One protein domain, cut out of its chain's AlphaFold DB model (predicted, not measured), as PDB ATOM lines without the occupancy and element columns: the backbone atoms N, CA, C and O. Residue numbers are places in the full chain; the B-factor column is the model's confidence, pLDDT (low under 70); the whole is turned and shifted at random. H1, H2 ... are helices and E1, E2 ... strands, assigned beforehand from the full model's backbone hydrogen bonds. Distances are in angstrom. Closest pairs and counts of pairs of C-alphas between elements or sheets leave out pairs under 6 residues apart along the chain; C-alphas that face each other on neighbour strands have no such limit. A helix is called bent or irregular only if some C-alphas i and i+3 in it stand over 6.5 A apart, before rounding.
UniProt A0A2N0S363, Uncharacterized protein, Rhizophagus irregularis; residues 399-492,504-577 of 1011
ATOM      1  N   LYS A 399      88.931  46.700 -13.119       70.19
ATOM      2  CA  LYS A 399      88.543  45.292 -13.330       70.19
ATOM      3  C   LYS A 399      87.096  44.964 -12.931       70.19
ATOM      4  O   LYS A 399      86.592  43.918 -13.310       70.19
ATOM      5  N   MET A 400      86.430  45.863 -12.212       67.88
ATOM      6  CA  MET A 400      85.160  45.662 -11.496       67.88
ATOM      7  C   MET A 400      85.180  44.471 -10.527       67.88
ATOM      8  O   MET A 400      84.244  43.680 -10.465       67.88
ATOM      9  N   GLU A 401      86.255  44.354  -9.745       69.00
ATOM     10  CA  GLU A 401      86.490  43.226  -8.834       69.00
ATOM     11  C   GLU A 401      86.729  43.694  -7.394       69.00
ATOM     12  O   GLU A 401      87.428  44.682  -7.156       69.00
ATOM     13  N   LEU A 402      86.192  42.960  -6.418       67.31
ATOM     14  CA  LEU A 402      86.518  43.155  -5.005       67.31
ATOM     15  C   LEU A 402      88.004  42.840  -4.773       67.31
ATOM     16  O   LEU A 402      88.474  41.742  -5.056       67.31
ATOM     17  N   VAL A 403      88.739  43.810  -4.237       70.25
ATOM     18  CA  VAL A 403      90.173  43.704  -3.938       70.25
ATOM     19  C   VAL A 403      90.389  43.147  -2.548       70.25
ATOM     20  O   VAL A 403      91.218  42.264  -2.350       70.25
ATOM     21  N   THR A 404      89.680  43.713  -1.574       71.12
ATOM     22  CA  THR A 404      89.798  43.329  -0.172       71.12
ATOM     23  C   THR A 404      88.568  43.764   0.614       71.12
ATOM     24  O   THR A 404      87.898  44.736   0.259       71.12
ATOM     25  N   THR A 405      88.293  43.049   1.700       70.94
ATOM     26  CA  THR A 405      87.238  43.380   2.653       70.94
ATOM     27  C   THR A 405      87.873  43.515   4.025       70.94
ATOM     28  O   THR A 405      88.358  42.534   4.579       70.94
ATOM     29  N   ALA A 406      87.876  44.721   4.586       70.75
ATOM     30  CA  ALA A 406      88.379  44.955   5.934       70.75
ATOM     31  C   ALA A 406      87.218  44.948   6.928       70.75
ATOM     32  O   ALA A 406      86.329  45.802   6.861       70.75
ATOM     33  N   LYS A 407      87.206  44.001   7.869       66.12
ATOM     34  CA  LYS A 407      86.182  43.965   8.919       66.12
ATOM     35  C   LYS A 407      86.457  45.015   9.990       66.12
ATOM     36  O   LYS A 407      87.585  45.193  10.448       66.12
ATOM     37  N   ARG A 408      85.398  45.673  10.459       61.34
ATOM     38  CA  ARG A 408      85.437  46.618  11.574       61.34
ATOM     39  C   ARG A 408      84.751  46.029  12.803       61.34
ATOM     40  O   ARG A 408      83.600  45.601  12.753       61.34
ATOM     41  N   ILE A 409      85.439  46.075  13.943       52.81
ATOM     42  CA  ILE A 409      84.892  45.656  15.239       52.81
ATOM     43  C   ILE A 409      84.365  46.895  15.980       52.81
ATOM     44  O   ILE A 409      85.106  47.849  16.211       52.81
ATOM     45  N   ARG A 410      83.079  46.885  16.361       44.91
ATOM     46  CA  ARG A 410      82.374  48.011  17.016       44.91
ATOM     47  C   ARG A 410      82.838  48.350  18.437       44.91
ATOM     48  O   ARG A 410      82.465  49.409  18.928       44.91
ATOM     49  N   LYS A 411      83.575  47.469  19.122       45.72
ATOM     50  CA  LYS A 411      83.863  47.585  20.565       45.72
ATOM     51  C   LYS A 411      84.900  48.670  20.885       45.72
ATOM     52  O   LYS A 411      85.989  48.357  21.340       45.72
ATOM     53  N   GLU A 412      84.554  49.932  20.679       46.44
ATOM     54  CA  GLU A 412      85.222  51.085  21.283       46.44
ATOM     55  C   GLU A 412      84.124  52.084  21.681       46.44
ATOM     56  O   GLU A 412      83.694  52.922  20.886       46.44
ATOM     57  N   ASP A 413      83.659  51.984  22.931       38.78
ATOM     58  CA  ASP A 413      82.625  52.827  23.564       38.78
ATOM     59  C   ASP A 413      82.973  54.342  23.601       38.78
ATOM     60  O   ASP A 413      82.195  55.164  24.085       38.78
ATOM     61  N   GLU A 414      84.109  54.761  23.027       47.59
ATOM     62  CA  GLU A 414      84.484  56.170  22.821       47.59
ATOM     63  C   GLU A 414      83.723  56.832  21.655       47.59
ATOM     64  O   GLU A 414      83.557  58.055  21.617       47.59
ATOM     65  N   LEU A 415      83.231  56.035  20.701       48.31
ATOM     66  CA  LEU A 415      82.664  56.525  19.442       48.31
ATOM     67  C   LEU A 415      81.300  57.196  19.626       48.31
ATOM     68  O   LEU A 415      81.029  58.238  19.033       48.31
ATOM     69  N   TYR A 416      80.463  56.634  20.501       44.00
ATOM     70  CA  TYR A 416      79.127  57.158  20.789       44.00
ATOM     71  C   TYR A 416      79.196  58.534  21.467       44.00
ATOM     72  O   TYR A 416      78.423  59.428  21.134       44.00
ATOM     73  N   ASN A 417      80.178  58.746  22.350       45.62
ATOM     74  CA  ASN A 417      80.370  60.022  23.041       45.62
ATOM     75  C   ASN A 417      80.982  61.107  22.142       45.62
ATOM     76  O   ASN A 417      80.633  62.273  22.304       45.62
ATOM     77  N   PHE A 418      81.841  60.755  21.176       47.59
ATOM     78  CA  PHE A 418      82.340  61.714  20.179       47.59
ATOM     79  C   PHE A 418      81.221  62.186  19.236       47.59
ATOM     80  O   PHE A 418      81.072  63.385  19.011       47.59
ATOM     81  N   VAL A 419      80.390  61.253  18.755       47.62
ATOM     82  CA  VAL A 419      79.239  61.533  17.873       47.62
ATOM     83  C   VAL A 419      78.213  62.444  18.560       47.62
ATOM     84  O   VAL A 419      77.676  63.341  17.924       47.62
ATOM     85  N   LYS A 420      77.968  62.254  19.865       43.69
ATOM     86  CA  LYS A 420      76.945  63.001  20.621       43.69
ATOM     87  C   LYS A 420      77.355  64.421  21.032       43.69
ATOM     88  O   LYS A 420      76.488  65.198  21.409       43.69
ATOM     89  N   LYS A 421      78.656  64.746  21.042       45.09
ATOM     90  CA  LYS A 421      79.173  66.002  21.625       45.09
ATOM     91  C   LYS A 421      79.388  67.133  20.611       45.09
ATOM     92  O   LYS A 421      79.560  68.268  21.039       45.09
ATOM     93  N   HIS A 422      79.412  66.840  19.305       44.75
ATOM     94  CA  HIS A 422      79.887  67.788  18.283       44.75
ATOM     95  C   HIS A 422      78.949  68.044  17.086       44.75
ATOM     96  O   HIS A 422      79.387  68.723  16.166       44.75
ATOM     97  N   ASP A 423      77.706  67.547  17.075       42.44
ATOM     98  CA  ASP A 423      76.592  67.939  16.172       42.44
ATOM     99  C   ASP A 423      76.860  68.177  14.659       42.44
ATOM    100  O   ASP A 423      76.020  68.740  13.964       42.44
ATOM    101  N   TYR A 424      77.964  67.695  14.074       45.84
ATOM    102  CA  TYR A 424      78.256  67.887  12.647       45.84
ATOM    103  C   TYR A 424      78.847  66.646  11.965       45.84
ATOM    104  O   TYR A 424      79.816  66.053  12.433       45.84
ATOM    105  N   ASN A 425      78.267  66.317  10.802       46.22
ATOM    106  CA  ASN A 425      78.820  65.582   9.654       46.22
ATOM    107  C   ASN A 425      80.216  64.959   9.865       46.22
ATOM    108  O   ASN A 425      81.251  65.555   9.550       46.22
ATOM    109  N   ILE A 426      80.234  63.717  10.357       48.94
ATOM    110  CA  ILE A 426      81.419  62.853  10.388       48.94
ATOM    111  C   ILE A 426      81.773  62.490   8.944       48.94
ATOM    112  O   ILE A 426      81.239  61.530   8.380       48.94
ATOM    113  N   PHE A 427      82.664  63.270   8.334       58.09
ATOM    114  CA  PHE A 427      83.268  62.912   7.060       58.09
ATOM    115  C   PHE A 427      84.297  61.814   7.311       58.09
ATOM    116  O   PHE A 427      85.390  62.063   7.811       58.09
ATOM    117  N   ASN A 428      83.929  60.583   6.970       67.94
ATOM    118  CA  ASN A 428      84.891  59.500   6.838       67.94
ATOM    119  C   ASN A 428      85.994  59.950   5.862       67.94
ATOM    120  O   ASN A 428      85.692  60.353   4.736       67.94
ATOM    121  N   ARG A 429      87.256  59.904   6.293       77.81
ATOM    122  CA  ARG A 429      88.425  60.174   5.451       77.81
ATOM    123  C   ARG A 429      89.223  58.902   5.297       77.81
ATOM    124  O   ARG A 429      89.362  58.124   6.241       77.81
ATOM    125  N   PHE A 430      89.751  58.702   4.107       81.25
ATOM    126  CA  PHE A 430      90.569  57.549   3.814       81.25
ATOM    127  C   PHE A 430      91.578  57.904   2.725       81.25
ATOM    128  O   PHE A 430      91.378  58.858   1.977       81.25
ATOM    129  N   THR A 431      92.638  57.116   2.637       84.06
ATOM    130  CA  THR A 431      93.587  57.147   1.524       84.06
ATOM    131  C   THR A 431      94.108  55.731   1.286       84.06
ATOM    132  O   THR A 431      94.095  54.896   2.198       84.06
ATOM    133  N   ILE A 432      94.490  55.427   0.051       78.88
ATOM    134  CA  ILE A 432      94.910  54.094  -0.383       78.88
ATOM    135  C   ILE A 432      96.334  54.209  -0.908       78.88
ATOM    136  O   ILE A 432      96.595  54.986  -1.818       78.88
ATOM    137  N   GLY A 433      97.236  53.418  -0.339       77.19
ATOM    138  CA  GLY A 433      98.575  53.180  -0.862       77.19
ATOM    139  C   GLY A 433      98.682  51.781  -1.473       77.19
ATOM    140  O   GLY A 433      97.744  50.983  -1.442       77.19
ATOM    141  N   LYS A 434      99.863  51.436  -1.990       78.25
ATOM    142  CA  LYS A 434     100.172  50.134  -2.611       78.25
ATOM    143  C   LYS A 434      99.984  48.962  -1.635       78.25
ATOM    144  O   LYS A 434      99.407  47.940  -2.004       78.25
ATOM    145  N   LEU A 435     100.469  49.091  -0.393       78.06
ATOM    146  CA  LEU A 435     100.352  48.040   0.636       78.06
ATOM    147  C   LEU A 435      99.253  48.282   1.673       78.06
ATOM    148  O   LEU A 435      98.765  47.325   2.277       78.06
ATOM    149  N   HIS A 436      98.896  49.541   1.913       85.56
ATOM    150  CA  HIS A 436      98.079  49.927   3.056       85.56
ATOM    151  C   HIS A 436      96.865  50.733   2.625       85.56
ATOM    152  O   HIS A 436      96.959  51.615   1.780       85.56
ATOM    153  N   PHE A 437      95.741  50.476   3.277       86.81
ATOM    154  CA  PHE A 437      94.573  51.341   3.264       86.81
ATOM    155  C   PHE A 437      94.459  52.037   4.615       86.81
ATOM    156  O   PHE A 437      94.558  51.402   5.665       86.81
ATOM    157  N   CYS A 438      94.264  53.347   4.594       87.25
ATOM    158  CA  CYS A 438      94.200  54.189   5.776       87.25
ATOM    159  C   CYS A 438      92.794  54.758   5.935       87.25
ATOM    160  O   CYS A 438      92.226  55.253   4.965       87.25
ATOM    161  N   PHE A 439      92.249  54.730   7.150       84.25
ATOM    162  CA  PHE A 439      90.904  55.218   7.443       84.25
ATOM    163  C   PHE A 439      90.834  55.971   8.775       84.25
ATOM    164  O   PHE A 439      91.403  55.558   9.788       84.25
ATOM    165  N   THR A 440      90.046  57.043   8.790       80.31
ATOM    166  CA  THR A 440      89.618  57.753   9.996       80.31
ATOM    167  C   THR A 440      88.171  58.224   9.855       80.31
ATOM    168  O   THR A 440      87.686  58.525   8.765       80.31
ATOM    169  N   GLN A 441      87.471  58.352  10.979       70.38
ATOM    170  CA  GLN A 441      86.140  58.970  11.026       70.38
ATOM    171  C   GLN A 441      86.226  60.487  11.234       70.38
ATOM    172  O   GLN A 441      85.341  61.093  11.826       70.38
ATOM    173  N   GLY A 442      87.336  61.106  10.837       67.81
ATOM    174  CA  GLY A 442      87.600  62.520  11.085       67.81
ATOM    175  C   GLY A 442      87.899  62.841  12.550       67.81
ATOM    176  O   GLY A 442      88.160  63.995  12.863       67.81
ATOM    177  N   ASN A 443      87.900  61.850  13.447       75.94
ATOM    178  CA  ASN A 443      88.457  61.996  14.786       75.94
ATOM    179  C   ASN A 443      89.991  61.940  14.720       75.94
ATOM    180  O   ASN A 443      90.592  61.772  13.664       75.94
ATOM    181  N   ASN A 444      90.639  62.037  15.868       82.44
ATOM    182  CA  ASN A 444      92.091  62.037  15.943       82.44
ATOM    183  C   ASN A 444      92.740  60.644  15.908       82.44
ATOM    184  O   ASN A 444      93.891  60.487  16.310       82.44
ATOM    185  N   THR A 445      92.006  59.617  15.478       84.69
ATOM    186  CA  THR A 445      92.499  58.240  15.402       84.69
ATOM    187  C   THR A 445      92.552  57.788  13.952       84.69
ATOM    188  O   THR A 445      91.589  57.938  13.202       84.69
ATOM    189  N   ILE A 446      93.683  57.207  13.570       88.25
ATOM    190  CA  ILE A 446      93.926  56.647  12.246       88.25
ATOM    191  C   ILE A 446      94.108  55.139  12.383       88.25
ATOM    192  O   ILE A 446      94.920  54.681  13.188       88.25
ATOM    193  N   LYS A 447      93.378  54.372  11.569       87.31
ATOM    194  CA  LYS A 447      93.517  52.917  11.458       87.31
ATOM    195  C   LYS A 447      94.090  52.567  10.086       87.31
ATOM    196  O   LYS A 447      93.588  53.041   9.069       87.31
ATOM    197  N   LEU A 448      95.136  51.747  10.070       89.81
ATOM    198  CA  LEU A 448      95.780  51.230   8.863       89.81
ATOM    199  C   LEU A 448      95.456  49.745   8.704       89.81
ATOM    200  O   LEU A 448      95.602  48.973   9.652       89.81
ATOM    201  N   TYR A 449      95.069  49.356   7.496       87.44
ATOM    202  CA  TYR A 449      94.710  47.998   7.099       87.44
ATOM    203  C   TYR A 449      95.608  47.534   5.954       87.44
ATOM    204  O   TYR A 449      96.062  48.343   5.146       87.44
ATOM    205  N   CYS A 450      95.870  46.233   5.872       86.00
ATOM    206  CA  CYS A 450      96.621  45.647   4.771       86.00
ATOM    207  C   CYS A 450      95.722  45.490   3.535       86.00
ATOM    208  O   CYS A 450      94.650  44.891   3.611       86.00
ATOM    209  N   MET A 451      96.177  45.980   2.380       83.44
ATOM    210  CA  MET A 451      95.437  45.873   1.115       83.44
ATOM    211  C   MET A 451      95.297  44.432   0.612       83.44
ATOM    212  O   MET A 451      94.435  44.157  -0.213       83.44
ATOM    213  N   GLU A 452      96.159  43.511   1.045       82.25
ATOM    214  CA  GLU A 452      96.120  42.117   0.591       82.25
ATOM    215  C   GLU A 452      94.962  41.324   1.197       82.25
ATOM    216  O   GLU A 452      94.309  40.564   0.494       82.25
ATOM    217  N   ASN A 453      94.738  41.472   2.501       78.81
ATOM    218  CA  ASN A 453      93.862  40.586   3.266       78.81
ATOM    219  C   ASN A 453      92.922  41.323   4.227       78.81
ATOM    220  O   ASN A 453      92.233  40.673   5.002       78.81
ATOM    221  N   GLY A 454      92.898  42.660   4.203       79.81
ATOM    222  CA  GLY A 454      91.938  43.464   4.961       79.81
ATOM    223  C   GLY A 454      92.237  43.554   6.459       79.81
ATOM    224  O   GLY A 454      91.506  44.216   7.192       79.81
ATOM    225  N   LEU A 455      93.330  42.939   6.924       85.00
ATOM    226  CA  LEU A 455      93.678  42.878   8.339       85.00
ATOM    227  C   LEU A 455      94.187  44.228   8.856       85.00
ATOM    228  O   LEU A 455      95.015  44.886   8.221       85.00
ATOM    229  N   GLN A 456      93.730  44.634  10.044       87.00
ATOM    230  CA  GLN A 456      94.197  45.860  10.693       87.00
ATOM    231  C   GLN A 456      95.652  45.710  11.158       87.00
ATOM    232  O   GLN A 456      95.970  44.902  12.035       87.00
ATOM    233  N   VAL A 457      96.534  46.556  10.629       87.50
ATOM    234  CA  VAL A 457      97.947  46.614  11.006       87.50
ATOM    235  C   VAL A 457      98.095  47.428  12.292       87.50
ATOM    236  O   VAL A 457      98.427  46.887  13.348       87.50
ATOM    237  N   VAL A 458      97.769  48.718  12.253       87.38
ATOM    238  CA  VAL A 458      97.981  49.637  13.382       87.38
ATOM    239  C   VAL A 458      96.784  50.564  13.581       87.38
ATOM    240  O   VAL A 458      96.089  50.913  12.629       87.38
ATOM    241  N   SER A 459      96.555  50.966  14.829       86.31
ATOM    242  CA  SER A 459      95.609  52.014  15.210       86.31
ATOM    243  C   SER A 459      96.361  53.037  16.051       86.31
ATOM    244  O   SER A 459      96.837  52.705  17.134       86.31
ATOM    245  N   LYS A 460      96.503  54.265  15.546       85.56
ATOM    246  CA  LYS A 460      97.285  55.323  16.191       85.56
ATOM    247  C   LYS A 460      96.427  56.551  16.458       85.56
ATOM    248  O   LYS A 460      95.708  57.018  15.576       85.56
ATOM    249  N   LYS A 461      96.536  57.084  17.675       85.88
ATOM    250  CA  LYS A 461      95.856  58.304  18.122       85.88
ATOM    251  C   LYS A 461      96.835  59.480  18.099       85.88
ATOM    252  O   LYS A 461      97.953  59.360  18.592       85.88
ATOM    253  N   PHE A 462      96.405  60.596  17.525       84.69
ATOM    254  CA  PHE A 462      97.158  61.842  17.402       84.69
ATOM    255  C   PHE A 462      96.559  62.867  18.360       84.69
ATOM    256  O   PHE A 462      95.574  63.530  18.050       84.69
ATOM    257  N   TYR A 463      97.100  62.968  19.571       81.81
ATOM    258  CA  TYR A 463      96.530  63.825  20.618       81.81
ATOM    259  C   TYR A 463      96.645  65.321  20.301       81.81
ATOM    260  O   TYR A 463      95.900  66.126  20.850       81.81
ATOM    261  N   GLU A 464      97.552  65.677  19.394       77.88
ATOM    262  CA  GLU A 464      97.787  67.032  18.916       77.88
ATOM    263  C   GLU A 464      96.727  67.515  17.923       77.88
ATOM    264  O   GLU A 464      96.701  68.697  17.600       77.88
ATOM    265  N   ILE A 465      95.887  66.620  17.406       79.94
ATOM    266  CA  ILE A 465      94.821  66.938  16.459       79.94
ATOM    267  C   ILE A 465      93.489  66.617  17.127       79.94
ATOM    268  O   ILE A 465      93.345  65.610  17.817       79.94
ATOM    269  N   GLU A 466      92.492  67.469  16.924       78.69
ATOM    270  CA  GLU A 466      91.114  67.148  17.286       78.69
ATOM    271  C   GLU A 466      90.395  66.444  16.148       78.69
ATOM    272  O   GLU A 466      89.783  65.390  16.338       78.69
ATOM    273  N   LYS A 467      90.484  67.060  14.968       79.88
ATOM    274  CA  LYS A 467      89.757  66.662  13.776       79.88
ATOM    275  C   LYS A 467      90.711  66.541  12.601       79.88
ATOM    276  O   LYS A 467      91.442  67.483  12.304       79.88
ATOM    277  N   ILE A 468      90.690  65.391  11.937       84.06
ATOM    278  CA  ILE A 468      91.484  65.136  10.733       84.06
ATOM    279  C   ILE A 468      90.662  65.535   9.506       84.06
ATOM    280  O   ILE A 468      89.535  65.068   9.326       84.06
ATOM    281  N   HIS A 469      91.239  66.382   8.655       80.44
ATOM    282  CA  HIS A 469      90.607  66.888   7.435       80.44
ATOM    283  C   HIS A 469      91.091  66.165   6.179       80.44
ATOM    284  O   HIS A 469      90.260  65.874   5.317       80.44
ATOM    285  N   LEU A 470      92.385  65.826   6.104       85.69
ATOM    286  CA  LEU A 470      93.010  65.160   4.954       85.69
ATOM    287  C   LEU A 470      94.050  64.120   5.395       85.69
ATOM    288  O   LEU A 470      94.736  64.302   6.403       85.69
ATOM    289  N   LEU A 471      94.147  63.046   4.609       88.81
ATOM    290  CA  LEU A 471      95.148  61.987   4.703       88.81
ATOM    291  C   LEU A 471      95.671  61.693   3.297       88.81
ATOM    292  O   LEU A 471      94.854  61.447   2.415       88.81
ATOM    293  N   GLU A 472      96.987  61.662   3.100       90.19
ATOM    294  CA  GLU A 472      97.583  61.267   1.817       90.19
ATOM    295  C   GLU A 472      98.898  60.513   2.031       90.19
ATOM    296  O   GLU A 472      99.740  60.926   2.833       90.19
ATOM    297  N   PHE A 473      99.075  59.390   1.332       87.88
ATOM    298  CA  PHE A 473     100.354  58.686   1.303       87.88
ATOM    299  C   PHE A 473     101.348  59.431   0.410       87.88
ATOM    300  O   PHE A 473     101.029  59.778  -0.718       87.88
ATOM    301  N   ILE A 474     102.569  59.639   0.899       84.12
ATOM    302  CA  ILE A 474     103.655  60.310   0.167       84.12
ATOM    303  C   ILE A 474     104.944  59.476   0.244       84.12
ATOM    304  O   ILE A 474     105.050  58.556   1.066       84.12
ATOM    305  N   ASP A 475     105.944  59.805  -0.585       79.50
ATOM    306  CA  ASP A 475     107.233  59.087  -0.650       79.50
ATOM    307  C   ASP A 475     107.013  57.577  -0.868       79.50
ATOM    308  O   ASP A 475     107.478  56.733  -0.098       79.50
ATOM    309  N   CYS A 476     106.225  57.240  -1.899       76.81
ATOM    310  CA  CYS A 476     105.834  55.867  -2.234       76.81
ATOM    311  C   CYS A 476     105.223  55.120  -1.033       76.81
ATOM    312  O   CYS A 476     105.727  54.078  -0.635       76.81
ATOM    313  N   ASP A 477     104.197  55.674  -0.388       80.56
ATOM    314  CA  ASP A 477     103.537  55.106   0.803       80.56
ATOM    315  C   ASP A 477     104.457  54.807   2.004       80.56
ATOM    316  O   ASP A 477     104.111  54.010   2.884       80.56
ATOM    317  N   LYS A 478     105.648  55.420   2.071       81.56
ATOM    318  CA  LYS A 478     106.509  55.340   3.265       81.56
ATOM    319  C   LYS A 478     106.044  56.275   4.367       81.56
ATOM    320  O   LYS A 478     106.251  55.985   5.546       81.56
ATOM    321  N   LYS A 479     105.438  57.396   3.986       86.94
ATOM    322  CA  LYS A 479     104.978  58.431   4.903       86.94
ATOM    323  C   LYS A 479     103.503  58.707   4.662       86.94
ATOM    324  O   LYS A 479     103.005  58.568   3.549       86.94
ATOM    325  N   LEU A 480     102.823  59.121   5.720       89.88
ATOM    326  CA  LEU A 480     101.445  59.582   5.681       89.88
ATOM    327  C   LEU A 480     101.419  61.060   6.077       89.88
ATOM    328  O   LEU A 480     101.811  61.406   7.194       89.88
ATOM    329  N   LEU A 481     100.965  61.914   5.164       88.81
ATOM    330  CA  LEU A 481     100.677  63.315   5.437       88.81
ATOM    331  C   LEU A 481      99.285  63.430   6.059       88.81
ATOM    332  O   LEU A 481      98.308  62.904   5.527       88.81
ATOM    333  N   ILE A 482      99.206  64.125   7.190       88.00
ATOM    334  CA  ILE A 482      97.979  64.334   7.956       88.00
ATOM    335  C   ILE A 482      97.773  65.837   8.121       88.00
ATOM    336  O   ILE A 482      98.658  66.529   8.627       88.00
ATOM    337  N   ILE A 483      96.591  66.325   7.746       84.94
ATOM    338  CA  ILE A 483      96.164  67.709   7.984       84.94
ATOM    339  C   ILE A 483      94.996  67.679   8.963       84.94
ATOM    340  O   ILE A 483      93.967  67.057   8.686       84.94
ATOM    341  N   GLY A 484      95.137  68.350  10.105       83.62
ATOM    342  CA  GLY A 484      94.092  68.398  11.127       83.62
ATOM    343  C   GLY A 484      93.968  69.745  11.828       83.62
ATOM    344  O   GLY A 484      94.879  70.564  11.784       83.62
ATOM    345  N   SER A 485      92.827  69.989  12.474       78.12
ATOM    346  CA  SER A 485      92.570  71.203  13.263       78.12
ATOM    347  C   SER A 485      92.693  70.953  14.770       78.12
ATOM    348  O   SER A 485      92.470  69.839  15.254       78.12
ATOM    349  N   LEU A 486      93.047  72.010  15.507       75.25
ATOM    350  CA  LEU A 486      93.237  72.030  16.965       75.25
ATOM    351  C   LEU A 486      91.959  72.456  17.716       75.25
ATOM    352  O   LEU A 486      91.146  73.197  17.172       75.25
ATOM    353  N   LYS A 487      91.846  72.048  18.992       58.22
ATOM    354  CA  LYS A 487      90.722  72.351  19.913       58.22
ATOM    355  C   LYS A 487      90.573  73.817  20.316       58.22
ATOM    356  O   LYS A 487      89.482  74.235  20.689       58.22
ATOM    357  N   ASN A 488      91.666  74.575  20.310       51.72
ATOM    358  CA  ASN A 488      91.705  75.889  20.942       51.72
ATOM    359  C   ASN A 488      91.723  76.994  19.884       51.72
ATOM    360  O   ASN A 488      92.758  77.300  19.291       51.72
ATOM    361  N   GLU A 489      90.552  77.596  19.688       48.25
ATOM    362  CA  GLU A 489      90.368  78.917  19.095       48.25
ATOM    363  C   GLU A 489      91.069  79.960  19.989       48.25
ATOM    364  O   GLU A 489      90.469  80.530  20.901       48.25
ATOM    365  N   GLU A 490      92.365  80.203  19.791       42.28
ATOM    366  CA  GLU A 490      92.979  81.407  20.355       42.28
ATOM    367  C   GLU A 490      92.362  82.623  19.659       42.28
ATOM    368  O   GLU A 490      92.493  82.784  18.445       42.28
ATOM    369  N   LYS A 491      91.689  83.484  20.433       40.47
ATOM    370  CA  LYS A 491      91.317  84.831  19.992       40.47
ATOM    371  C   LYS A 491      92.591  85.542  19.543       40.47
ATOM    372  O   LYS A 491      93.404  85.932  20.380       40.47
ATOM    373  N   ILE A 492      92.771  85.708  18.239       39.72
ATOM    374  CA  ILE A 492      93.816  86.578  17.713       39.72
ATOM    375  C   ILE A 492      93.362  88.008  18.008       39.72
ATOM    376  O   ILE A 492      92.407  88.499  17.416       39.72
ATOM    377  N   LYS A 504      87.301  84.508  12.203       47.31
ATOM    378  CA  LYS A 504      87.783  83.322  12.925       47.31
ATOM    379  C   LYS A 504      88.821  82.544  12.099       47.31
ATOM    380  O   LYS A 504      88.471  81.567  11.443       47.31
ATOM    381  N   LYS A 505      90.103  82.907  12.166       52.62
ATOM    382  CA  LYS A 505      91.178  82.110  11.541       52.62
ATOM    383  C   LYS A 505      91.389  80.788  12.294       52.62
ATOM    384  O   LYS A 505      91.786  80.780  13.458       52.62
ATOM    385  N   CYS A 506      91.132  79.660  11.631       54.00
ATOM    386  CA  CYS A 506      91.395  78.323  12.174       54.00
ATOM    387  C   CYS A 506      92.868  77.938  11.970       54.00
ATOM    388  O   CYS A 506      93.382  78.003  10.857       54.00
ATOM    389  N   LYS A 507      93.551  77.503  13.036       65.06
ATOM    390  CA  LYS A 507      94.927  76.987  12.958       65.06
ATOM    391  C   LYS A 507      94.915  75.507  12.546       65.06
ATOM    392  O   LYS A 507      94.359  74.670  13.264       65.06
ATOM    393  N   PHE A 508      95.557  75.185  11.422       74.31
ATOM    394  CA  PHE A 508      95.780  73.809  10.967       74.31
ATOM    395  C   PHE A 508      97.166  73.309  11.373       74.31
ATOM    396  O   PHE A 508      98.138  74.065  11.406       74.31
ATOM    397  N   LYS A 509      97.244  72.016  11.679       76.56
ATOM    398  CA  LYS A 509      98.461  71.298  12.039       76.56
ATOM    399  C   LYS A 509      98.760  70.242  10.985       76.56
ATOM    400  O   LYS A 509      97.872  69.475  10.603       76.56
ATOM    401  N   PHE A 510     100.016  70.207  10.558       80.44
ATOM    402  CA  PHE A 510     100.529  69.249   9.591       80.44
ATOM    403  C   PHE A 510     101.398  68.244  10.327       80.44
ATOM    404  O   PHE A 510     102.249  68.607  11.139       80.44
ATOM    405  N   ILE A 511     101.155  66.966  10.070       82.50
ATOM    406  CA  ILE A 511     101.949  65.888  10.644       82.50
ATOM    407  C   ILE A 511     102.396  64.985   9.506       82.50
ATOM    408  O   ILE A 511     101.567  64.430   8.784       82.50
ATOM    409  N   VAL A 512     103.710  64.812   9.376       85.62
ATOM    410  CA  VAL A 512     104.292  63.800   8.494       85.62
ATOM    411  C   VAL A 512     104.640  62.593   9.351       85.62
ATOM    412  O   VAL A 512     105.620  62.582  10.103       85.62
ATOM    413  N   TRP A 513     103.810  61.557   9.258       86.81
ATOM    414  CA  TRP A 513     104.055  60.300   9.945       86.81
ATOM    415  C   TRP A 513     104.844  59.352   9.042       86.81
ATOM    416  O   TRP A 513     104.299  58.756   8.117       86.81
ATOM    417  N   ASP A 514     106.135  59.190   9.329       84.38
ATOM    418  CA  ASP A 514     106.949  58.127   8.738       84.38
ATOM    419  C   ASP A 514     106.544  56.777   9.349       84.38
ATOM    420  O   ASP A 514     106.729  56.538  10.544       84.38
ATOM    421  N   LEU A 515     105.930  55.914   8.539       81.94
ATOM    422  CA  LEU A 515     105.289  54.679   9.002       81.94
ATOM    423  C   LEU A 515     106.302  53.637   9.474       81.94
ATOM    424  O   LEU A 515     105.963  52.756  10.261       81.94
ATOM    425  N   TYR A 516     107.540  53.720   8.986       77.62
ATOM    426  CA  TYR A 516     108.571  52.710   9.220       77.62
ATOM    427  C   TYR A 516     109.755  53.246  10.021       77.62
ATOM    428  O   TYR A 516     110.783  52.572  10.116       77.62
ATOM    429  N   LYS A 517     109.615  54.440  10.604       71.94
ATOM    430  CA  LYS A 517     110.535  54.971  11.607       71.94
ATOM    431  C   LYS A 517     109.864  55.000  12.970       71.94
ATOM    432  O   LYS A 517     108.666  55.216  13.099       71.94
ATOM    433  N   THR A 518     110.673  54.781  13.997       54.06
ATOM    434  CA  THR A 518     110.228  54.736  15.397       54.06
ATOM    435  C   THR A 518     110.242  56.101  16.073       54.06
ATOM    436  O   THR A 518     109.879  56.213  17.239       54.06
ATOM    437  N   GLU A 519     110.691  57.139  15.368       58.31
ATOM    438  CA  GLU A 519     110.660  58.506  15.872       58.31
ATOM    439  C   GLU A 519     109.214  58.998  15.994       58.31
ATOM    440  O   GLU A 519     108.294  58.516  15.319       58.31
ATOM    441  N   ARG A 520     109.003  59.981  16.877       57.38
ATOM    442  CA  ARG A 520     107.730  60.701  16.891       57.38
ATOM    443  C   ARG A 520     107.497  61.283  15.490       57.38
ATOM    444  O   ARG A 520     108.471  61.679  14.847       57.38
ATOM    445  N   PRO A 521     106.241  61.309  15.006       58.50
ATOM    446  CA  PRO A 521     105.918  61.960  13.743       58.50
ATOM    447  C   PRO A 521     106.571  63.338  13.694       58.50
ATOM    448  O   PRO A 521     106.597  64.023  14.720       58.50
ATOM    449  N   ILE A 522     107.105  63.730  12.538       60.12
ATOM    450  CA  ILE A 522     107.637  65.082  12.413       60.12
ATOM    451  C   ILE A 522     106.431  66.010  12.475       60.12
ATOM    452  O   ILE A 522     105.501  65.913  11.667       60.12
ATOM    453  N   ILE A 523     106.424  66.828  13.520       56.22
ATOM    454  CA  ILE A 523     105.392  67.810  13.790       56.22
ATOM    455  C   ILE A 523     105.985  69.148  13.381       56.22
ATOM    456  O   ILE A 523     106.868  69.663  14.066       56.22
ATOM    457  N   ASP A 524     105.496  69.696  12.276       56.97
ATOM    458  CA  ASP A 524     105.802  71.069  11.904       56.97
ATOM    459  C   ASP A 524     104.648  71.979  12.324       56.97
ATOM    460  O   ASP A 524     103.469  71.696  12.083       56.97
ATOM    461  N   ASP A 525     105.009  73.063  13.011       53.25
ATOM    462  CA  ASP A 525     104.075  74.104  13.413       53.25
ATOM    463  C   ASP A 525     103.610  74.931  12.202       53.25
ATOM    464  O   ASP A 525     104.376  75.221  11.286       53.25
ATOM    465  N   PHE A 526     102.317  75.268  12.248       53.22
ATOM    466  CA  PHE A 526     101.519  76.183  11.422       53.22
ATOM    467  C   PHE A 526     102.053  76.512  10.017       53.22
ATOM    468  O   PHE A 526     102.769  77.492   9.821       53.22
ATOM    469  N   ILE A 527     101.541  75.819   8.994       52.62
ATOM    470  CA  ILE A 527     101.419  76.467   7.685       52.62
ATOM    471  C   ILE A 527     100.177  77.344   7.765       52.62
ATOM    472  O   ILE A 527      99.059  76.839   7.897       52.62
ATOM    473  N   TYR A 528     100.369  78.660   7.689       55.34
ATOM    474  CA  TYR A 528      99.278  79.569   7.365       55.34
ATOM    475  C   TYR A 528      98.847  79.255   5.934       55.34
ATOM    476  O   TYR A 528      99.442  79.729   4.965       55.34
ATOM    477  N   LEU A 529      97.860  78.372   5.805       57.41
ATOM    478  CA  LEU A 529      97.085  78.292   4.582       57.41
ATOM    479  C   LEU A 529      96.197  79.545   4.552       57.41
ATOM    480  O   LEU A 529      95.574  79.847   5.575       57.41
ATOM    481  N   PRO A 530      96.139  80.288   3.437       56.53
ATOM    482  CA  PRO A 530      95.238  81.427   3.277       56.53
ATOM    483  C   PRO A 530      93.778  80.946   3.166       56.53
ATOM    484  O   PRO A 530      93.177  81.017   2.106       56.53
ATOM    485  N   ILE A 531      93.216  80.373   4.239       56.97
ATOM    486  CA  ILE A 531      91.837  79.862   4.278       56.97
ATOM    487  C   ILE A 531      91.121  80.399   5.517       56.97
ATOM    488  O   ILE A 531      91.641  80.358   6.636       56.97
ATOM    489  N   ILE A 532      89.897  80.882   5.300       54.41
ATOM    490  CA  ILE A 532      89.145  81.700   6.253       54.41
ATOM    491  C   ILE A 532      88.358  80.850   7.279       54.41
ATOM    492  O   ILE A 532      88.124  81.342   8.379       54.41
ATOM    493  N   THR A 533      88.016  79.565   7.028       56.41
ATOM    494  CA  THR A 533      87.324  78.713   8.035       56.41
ATOM    495  C   THR A 533      87.571  77.183   7.952       56.41
ATOM    496  O   THR A 533      87.963  76.630   6.926       56.41
ATOM    497  N   ASN A 534      87.259  76.462   9.046       53.97
ATOM    498  CA  ASN A 534      87.259  74.986   9.151       53.97
ATOM    499  C   ASN A 534      86.282  74.265   8.192       53.97
ATOM    500  O   ASN A 534      86.461  73.073   7.938       53.97
ATOM    501  N   ALA A 535      85.217  74.928   7.723       55.22
ATOM    502  CA  ALA A 535      84.238  74.328   6.810       55.22
ATOM    503  C   ALA A 535      84.716  74.359   5.349       55.22
ATOM    504  O   ALA A 535      84.308  73.510   4.552       55.22
ATOM    505  N   ASP A 536      85.617  75.288   5.024       62.00
ATOM    506  CA  ASP A 536      86.064  75.535   3.657       62.00
ATOM    507  C   ASP A 536      87.307  74.718   3.289       62.00
ATOM    508  O   ASP A 536      87.411  74.269   2.153       62.00
ATOM    509  N   ILE A 537      88.183  74.363   4.242       71.25
ATOM    510  CA  ILE A 537      89.447  73.658   3.931       71.25
ATOM    511  C   ILE A 537      89.281  72.397   3.063       71.25
ATOM    512  O   ILE A 537      90.114  72.111   2.211       71.25
ATOM    513  N   VAL A 538      88.192  71.647   3.240       70.12
ATOM    514  CA  VAL A 538      87.931  70.421   2.468       70.12
ATOM    515  C   VAL A 538      87.621  70.725   0.999       70.12
ATOM    516  O   VAL A 538      87.925  69.906   0.141       70.12
ATOM    517  N   LYS A 539      86.998  71.870   0.703       75.69
ATOM    518  CA  LYS A 539      86.655  72.279  -0.669       75.69
ATOM    519  C   LYS A 539      87.882  72.773  -1.436       75.69
ATOM    520  O   LYS A 539      87.963  72.576  -2.644       75.69
ATOM    521  N   HIS A 540      88.825  73.362  -0.705       81.12
ATOM    522  CA  HIS A 540      90.035  73.979  -1.233       81.12
ATOM    523  C   HIS A 540      91.229  73.019  -1.330       81.12
ATOM    524  O   HIS A 540      92.305  73.442  -1.737       81.12
ATOM    525  N   LEU A 541      91.078  71.744  -0.956       86.31
ATOM    526  CA  LEU A 541      92.146  70.744  -1.010       86.31
ATOM    527  C   LEU A 541      91.793  69.598  -1.955       86.31
ATOM    528  O   LEU A 541      90.694  69.045  -1.903       86.31
ATOM    529  N   ALA A 542      92.779  69.164  -2.729       86.56
ATOM    530  CA  ALA A 542      92.733  67.912  -3.467       86.56
ATOM    531  C   ALA A 542      94.013  67.110  -3.240       86.56
ATOM    532  O   ALA A 542      95.098  67.677  -3.099       86.56
ATOM    533  N   SER A 543      93.881  65.784  -3.213       86.25
ATOM    534  CA  SER A 543      95.023  64.880  -3.162       86.25
ATOM    535  C   SER A 543      94.863  63.687  -4.094       86.25
ATOM    536  O   SER A 543      93.762  63.156  -4.271       86.25
ATOM    537  N   THR A 544      95.972  63.285  -4.705       83.12
ATOM    538  CA  THR A 544      96.082  62.070  -5.519       83.12
ATOM    539  C   THR A 544      97.548  61.742  -5.760       83.12
ATOM    540  O   THR A 544      98.362  62.648  -5.957       83.12
ATOM    541  N   SER A 545      97.884  60.454  -5.771       74.25
ATOM    542  CA  SER A 545      99.220  59.952  -6.112       74.25
ATOM    543  C   SER A 545     100.358  60.673  -5.376       74.25
ATOM    544  O   SER A 545     101.399  60.971  -5.953       74.25
ATOM    545  N   GLY A 546     100.153  60.996  -4.094       81.12
ATOM    546  CA  GLY A 546     101.141  61.701  -3.277       81.12
ATOM    547  C   GLY A 546     101.262  63.204  -3.527       81.12
ATOM    548  O   GLY A 546     102.045  63.862  -2.844       81.12
ATOM    549  N   ASN A 547     100.464  63.774  -4.431       83.88
ATOM    550  CA  ASN A 547     100.291  65.214  -4.565       83.88
ATOM    551  C   ASN A 547      99.191  65.689  -3.617       83.88
ATOM    552  O   ASN A 547      98.123  65.083  -3.545       83.88
ATOM    553  N   VAL A 548      99.431  66.801  -2.922       88.50
ATOM    554  CA  VAL A 548      98.400  67.530  -2.174       88.50
ATOM    555  C   VAL A 548      98.460  68.981  -2.600       88.50
ATOM    556  O   VAL A 548      99.457  69.659  -2.338       88.50
ATOM    557  N   LEU A 549      97.403  69.435  -3.266       89.50
ATOM    558  CA  LEU A 549      97.289  70.792  -3.775       89.50
ATOM    559  C   LEU A 549      96.178  71.536  -3.050       89.50
ATOM    560  O   LEU A 549      95.145  70.958  -2.696       89.50
ATOM    561  N   GLN A 550      96.410  72.823  -2.847       87.44
ATOM    562  CA  GLN A 550      95.465  73.754  -2.270       87.44
ATOM    563  C   GLN A 550      95.136  74.842  -3.289       87.44
ATOM    564  O   GLN A 550      96.040  75.312  -3.969       87.44
ATOM    565  N   ILE A 551      93.879  75.268  -3.346       86.25
ATOM    566  CA  ILE A 551      93.461  76.495  -4.026       86.25
ATOM    567  C   ILE A 551      93.081  77.563  -2.997       86.25
ATOM    568  O   ILE A 551      92.447  77.241  -1.990       86.25
ATOM    569  N   ASP A 552      93.498  78.808  -3.193       79.06
ATOM    570  CA  ASP A 552      93.075  79.932  -2.350       79.06
ATOM    571  C   ASP A 552      91.780  80.592  -2.860       79.06
ATOM    572  O   ASP A 552      91.138  80.101  -3.790       79.06
ATOM    573  N   ASP A 553      91.355  81.662  -2.185       77.00
ATOM    574  CA  ASP A 553      90.145  82.415  -2.536       77.00
ATOM    575  C   ASP A 553      90.284  83.169  -3.872       77.00
ATOM    576  O   ASP A 553      89.259  83.521  -4.445       77.00
ATOM    577  N   ASP A 554      91.512  83.380  -4.365       74.81
ATOM    578  CA  ASP A 554      91.822  84.089  -5.617       74.81
ATOM    579  C   ASP A 554      92.046  83.111  -6.795       74.81
ATOM    580  O   ASP A 554      92.446  83.500  -7.896       74.81
ATOM    581  N   GLY A 555      91.833  81.809  -6.569       77.75
ATOM    582  CA  GLY A 555      91.966  80.765  -7.585       77.75
ATOM    583  C   GLY A 555      93.405  80.310  -7.854       77.75
ATOM    584  O   GLY A 555      93.643  79.542  -8.794       77.75
ATOM    585  N   LYS A 556      94.374  80.746  -7.042       84.88
ATOM    586  CA  LYS A 556      95.786  80.364  -7.152       84.88
ATOM    587  C   LYS A 556      96.036  79.021  -6.472       84.88
ATOM    588  O   LYS A 556      95.539  78.734  -5.383       84.88
ATOM    589  N   VAL A 557      96.818  78.172  -7.142       88.69
ATOM    590  CA  VAL A 557      97.043  76.779  -6.739       88.69
ATOM    591  C   VAL A 557      98.452  76.590  -6.177       88.69
ATOM    592  O   VAL A 557      99.441  76.946  -6.812       88.69
ATOM    593  N   LEU A 558      98.551  75.983  -4.992       88.25
ATOM    594  CA  LEU A 558      99.796  75.744  -4.259       88.25
ATOM    595  C   LEU A 558      99.990  74.259  -3.921       88.25
ATOM    596  O   LEU A 558      99.063  73.579  -3.481       88.25
ATOM    597  N   SER A 559     101.223  73.768  -4.033       88.38
ATOM    598  CA  SER A 559     101.635  72.440  -3.573       88.38
ATOM    599  C   SER A 559     101.961  72.442  -2.082       88.38
ATOM    600  O   SER A 559     102.960  73.007  -1.628       88.38
ATOM    601  N   VAL A 560     101.130  71.747  -1.302       85.00
ATOM    602  CA  VAL A 560     101.304  71.602   0.149       85.00
ATOM    603  C   VAL A 560     102.526  70.740   0.462       85.00
ATOM    604  O   VAL A 560     103.290  71.064   1.368       85.00
ATOM    605  N   VAL A 561     102.738  69.658  -0.296       84.69
ATOM    606  CA  VAL A 561     103.849  68.719  -0.065       84.69
ATOM    607  C   VAL A 561     105.197  69.412  -0.247       84.69
ATOM    608  O   VAL A 561     106.043  69.325   0.639       84.69
ATOM    609  N   LYS A 562     105.379  70.164  -1.339       84.75
ATOM    610  CA  LYS A 562     106.643  70.872  -1.610       84.75
ATOM    611  C   LYS A 562     106.927  71.953  -0.579       84.75
ATOM    612  O   LYS A 562     108.046  72.041  -0.084       84.75
ATOM    613  N   LYS A 563     105.900  72.700  -0.172       81.00
ATOM    614  CA  LYS A 563     106.024  73.693   0.897       81.00
ATOM    615  C   LYS A 563     106.481  73.057   2.214       81.00
ATOM    616  O   LYS A 563     107.377  73.579   2.869       81.00
ATOM    617  N   VAL A 564     105.915  71.903   2.583       78.38
ATOM    618  CA  VAL A 564     106.363  71.131   3.757       78.38
ATOM    619  C   VAL A 564     107.820  70.679   3.592       78.38
ATOM    620  O   VAL A 564     108.609  70.802   4.525       78.38
ATOM    621  N   GLU A 565     108.209  70.180   2.420       79.75
ATOM    622  CA  GLU A 565     109.589  69.756   2.156       79.75
ATOM    623  C   GLU A 565     110.600  70.903   2.262       79.75
ATOM    624  O   GLU A 565     111.673  70.714   2.840       79.75
ATOM    625  N   GLU A 566     110.274  72.087   1.748       80.00
ATOM    626  CA  GLU A 566     111.101  73.291   1.876       80.00
ATOM    627  C   GLU A 566     111.260  73.717   3.337       80.00
ATOM    628  O   GLU A 566     112.383  73.947   3.788       80.00
ATOM    629  N   MET A 567     110.172  73.719   4.113       73.50
ATOM    630  CA  MET A 567     110.218  74.015   5.550       73.50
ATOM    631  C   MET A 567     111.084  73.004   6.317       73.50
ATOM    632  O   MET A 567     111.898  73.381   7.161       73.50
ATOM    633  N   LEU A 568     110.971  71.712   5.990       73.12
ATOM    634  CA  LEU A 568     111.805  70.659   6.575       73.12
ATOM    635  C   LEU A 568     113.287  70.805   6.201       73.12
ATOM    636  O   LEU A 568     114.158  70.467   7.007       73.12
ATOM    637  N   LYS A 569     113.596  71.274   4.984       75.69
ATOM    638  CA  LYS A 569     114.972  71.566   4.549       75.69
ATOM    639  C   LYS A 569     115.552  72.761   5.312       75.69
ATOM    640  O   LYS A 569     116.686  72.662   5.773       75.69
ATOM    641  N   GLN A 570     114.773  73.829   5.499       68.88
ATOM    642  CA  GLN A 570     115.189  75.023   6.248       68.88
ATOM    643  C   GLN A 570     115.542  74.691   7.705       68.88
ATOM    644  O   GLN A 570     116.639  75.016   8.152       68.88
ATOM    645  N   LYS A 571     114.696  73.927   8.412       65.88
ATOM    646  CA  LYS A 571     114.978  73.505   9.800       65.88
ATOM    647  C   LYS A 571     116.289  72.730   9.947       65.88
ATOM    648  O   LYS A 571     117.025  72.921  10.907       65.88
ATOM    649  N   LYS A 572     116.622  71.872   8.977       64.50
ATOM    650  CA  LYS A 572     117.892  71.124   8.990       64.50
ATOM    651  C   LYS A 572     119.121  72.012   8.791       64.50
ATOM    652  O   LYS A 572     120.205  71.612   9.202       64.50
ATOM    653  N   GLN A 573     118.980  73.165   8.135       59.00
ATOM    654  CA  GLN A 573     120.079  74.114   7.934       59.00
ATOM    655  C   GLN A 573     120.335  74.988   9.171       59.00
ATOM    656  O   GLN A 573     121.467  75.435   9.361       59.00
ATOM    657  N   GLU A 574     119.323  75.199  10.020       52.28
ATOM    658  CA  GLU A 574     119.456  75.910  11.300       52.28
ATOM    659  C   GLU A 574     120.197  75.072  12.361       52.28
ATOM    660  O   GLU A 574     120.970  75.621  13.147       52.28
ATOM    661  N   ASP A 575     120.088  73.738  12.305       54.03
ATOM    662  CA  ASP A 575     120.857  72.795  13.130       54.03
ATOM    663  C   ASP A 575     122.320  72.651  12.645       54.03
ATOM    664  O   ASP A 575     122.793  71.560  12.302       54.03
ATOM    665  N   LYS A 576     123.101  73.739  12.622       54.72
ATOM    666  CA  LYS A 576     124.563  73.653  12.429       54.72
ATOM    667  C   LYS A 576     125.220  73.056  13.676       54.72
ATOM    668  O   LYS A 576     125.785  73.761  14.509       54.72
ATOM    669  N   LYS A 577     125.162  71.728  13.805       61.84
ATOM    670  CA  LYS A 577     125.819  70.998  14.892       61.84
ATOM    671  C   LYS A 577     127.337  71.181  14.815       61.84
ATOM    672  O   LYS A 577     127.957  70.985  13.767       61.84
TER     673      LYS A 577
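What this domain is: This is residues 399 to 492 and 504 to 577 of the 1011 residues of an uncharacterized protein of Rhizophagus irregularis (UniProt A0A2N0S363). Three small antiparallel sheets fan out in a row, only partly face to face: E2 to E5 at one end, E6 to E9 in the middle and E10 to E12 at the other end. H2 crosses the middle sheet on the side of the third sheet, and residues 572 to 577, of which 572 to 574 belong to H2, stick out; E1 and H1 lie farthest from the middle of the domain, E1 reaching the first sheet near Ala 406 and H1 clear of all three sheets. The printed part has 168 residues with twelve named strands and two named helices, in the order E1, H1, E2 to E12, H2, and the class is mixed, helices and strands. It is compact, with a radius of gyration of the C-alphas of 16.9 A, and spans 43 by 39 by 36 A.

Where its parts are: E1, residues 401 to 407, begins with C-alpha 401 at (86.490, 43.226, -8.834). H1 is residues 414 to 421. E2, residues 429 to 432, E3, 436 to 440, E4, 445 to 450, and E5, 456 to 461, form the first sheet. E6, residues 467 to 474, 20.5 A long, begins with C-alpha 467 at (89.757, 66.662, 13.776). E7, 479 to 485, E8, 508 to 514, and E9, 522 to 524, complete its sheet. E10, 541 to 544, E11, 547 to 551, and E12, 557 to 559, form the third sheet, and H2, residues 560 to 574, 21.7 A long, follows E12 with no residue between them and ends with C-alpha 574 at (119.456, 75.910, 11.300).

How they stand to each other: E1 pairs with no named strand; its closest C-alpha to E4 is that of Ala 406, 7.1 A from Tyr 449. H1 is apart from E3, E4 and E5. E2 to E5 form a meander, each strand the antiparallel neighbour of the one before; N 431 and O 438 are 3.0 A apart in the hairpin E2 and E3. This sheet and E6 to E9 are face to face, with the C-alphas of Thr 431 and Glu 472 5.7 A apart. In the twisted sheet E6 to E9, N 481 and O 472 are 2.8 A apart. H2 is on this sheet, across the strands, at a height of 10.0 A. E10 to E12 form a second meander, where N 550 and O 558 are 2.8 A apart. In H1 and H2 every O i to N i+4 pair is within hydrogen-bond range.

The domain as a whole: The C-alphas of Met 400 and Lys 577, the two farthest apart, are 54.7 A apart. Residues 493 to 503 are not printed, and C-alphas 492 and 504 are 8.4 A apart across this cut. The link E9 to E10, 16 residues, is long. The mean pLDDT of the printed part is 71.3; 63 residues are under 70, among them 407 to 428 and 518 to 536.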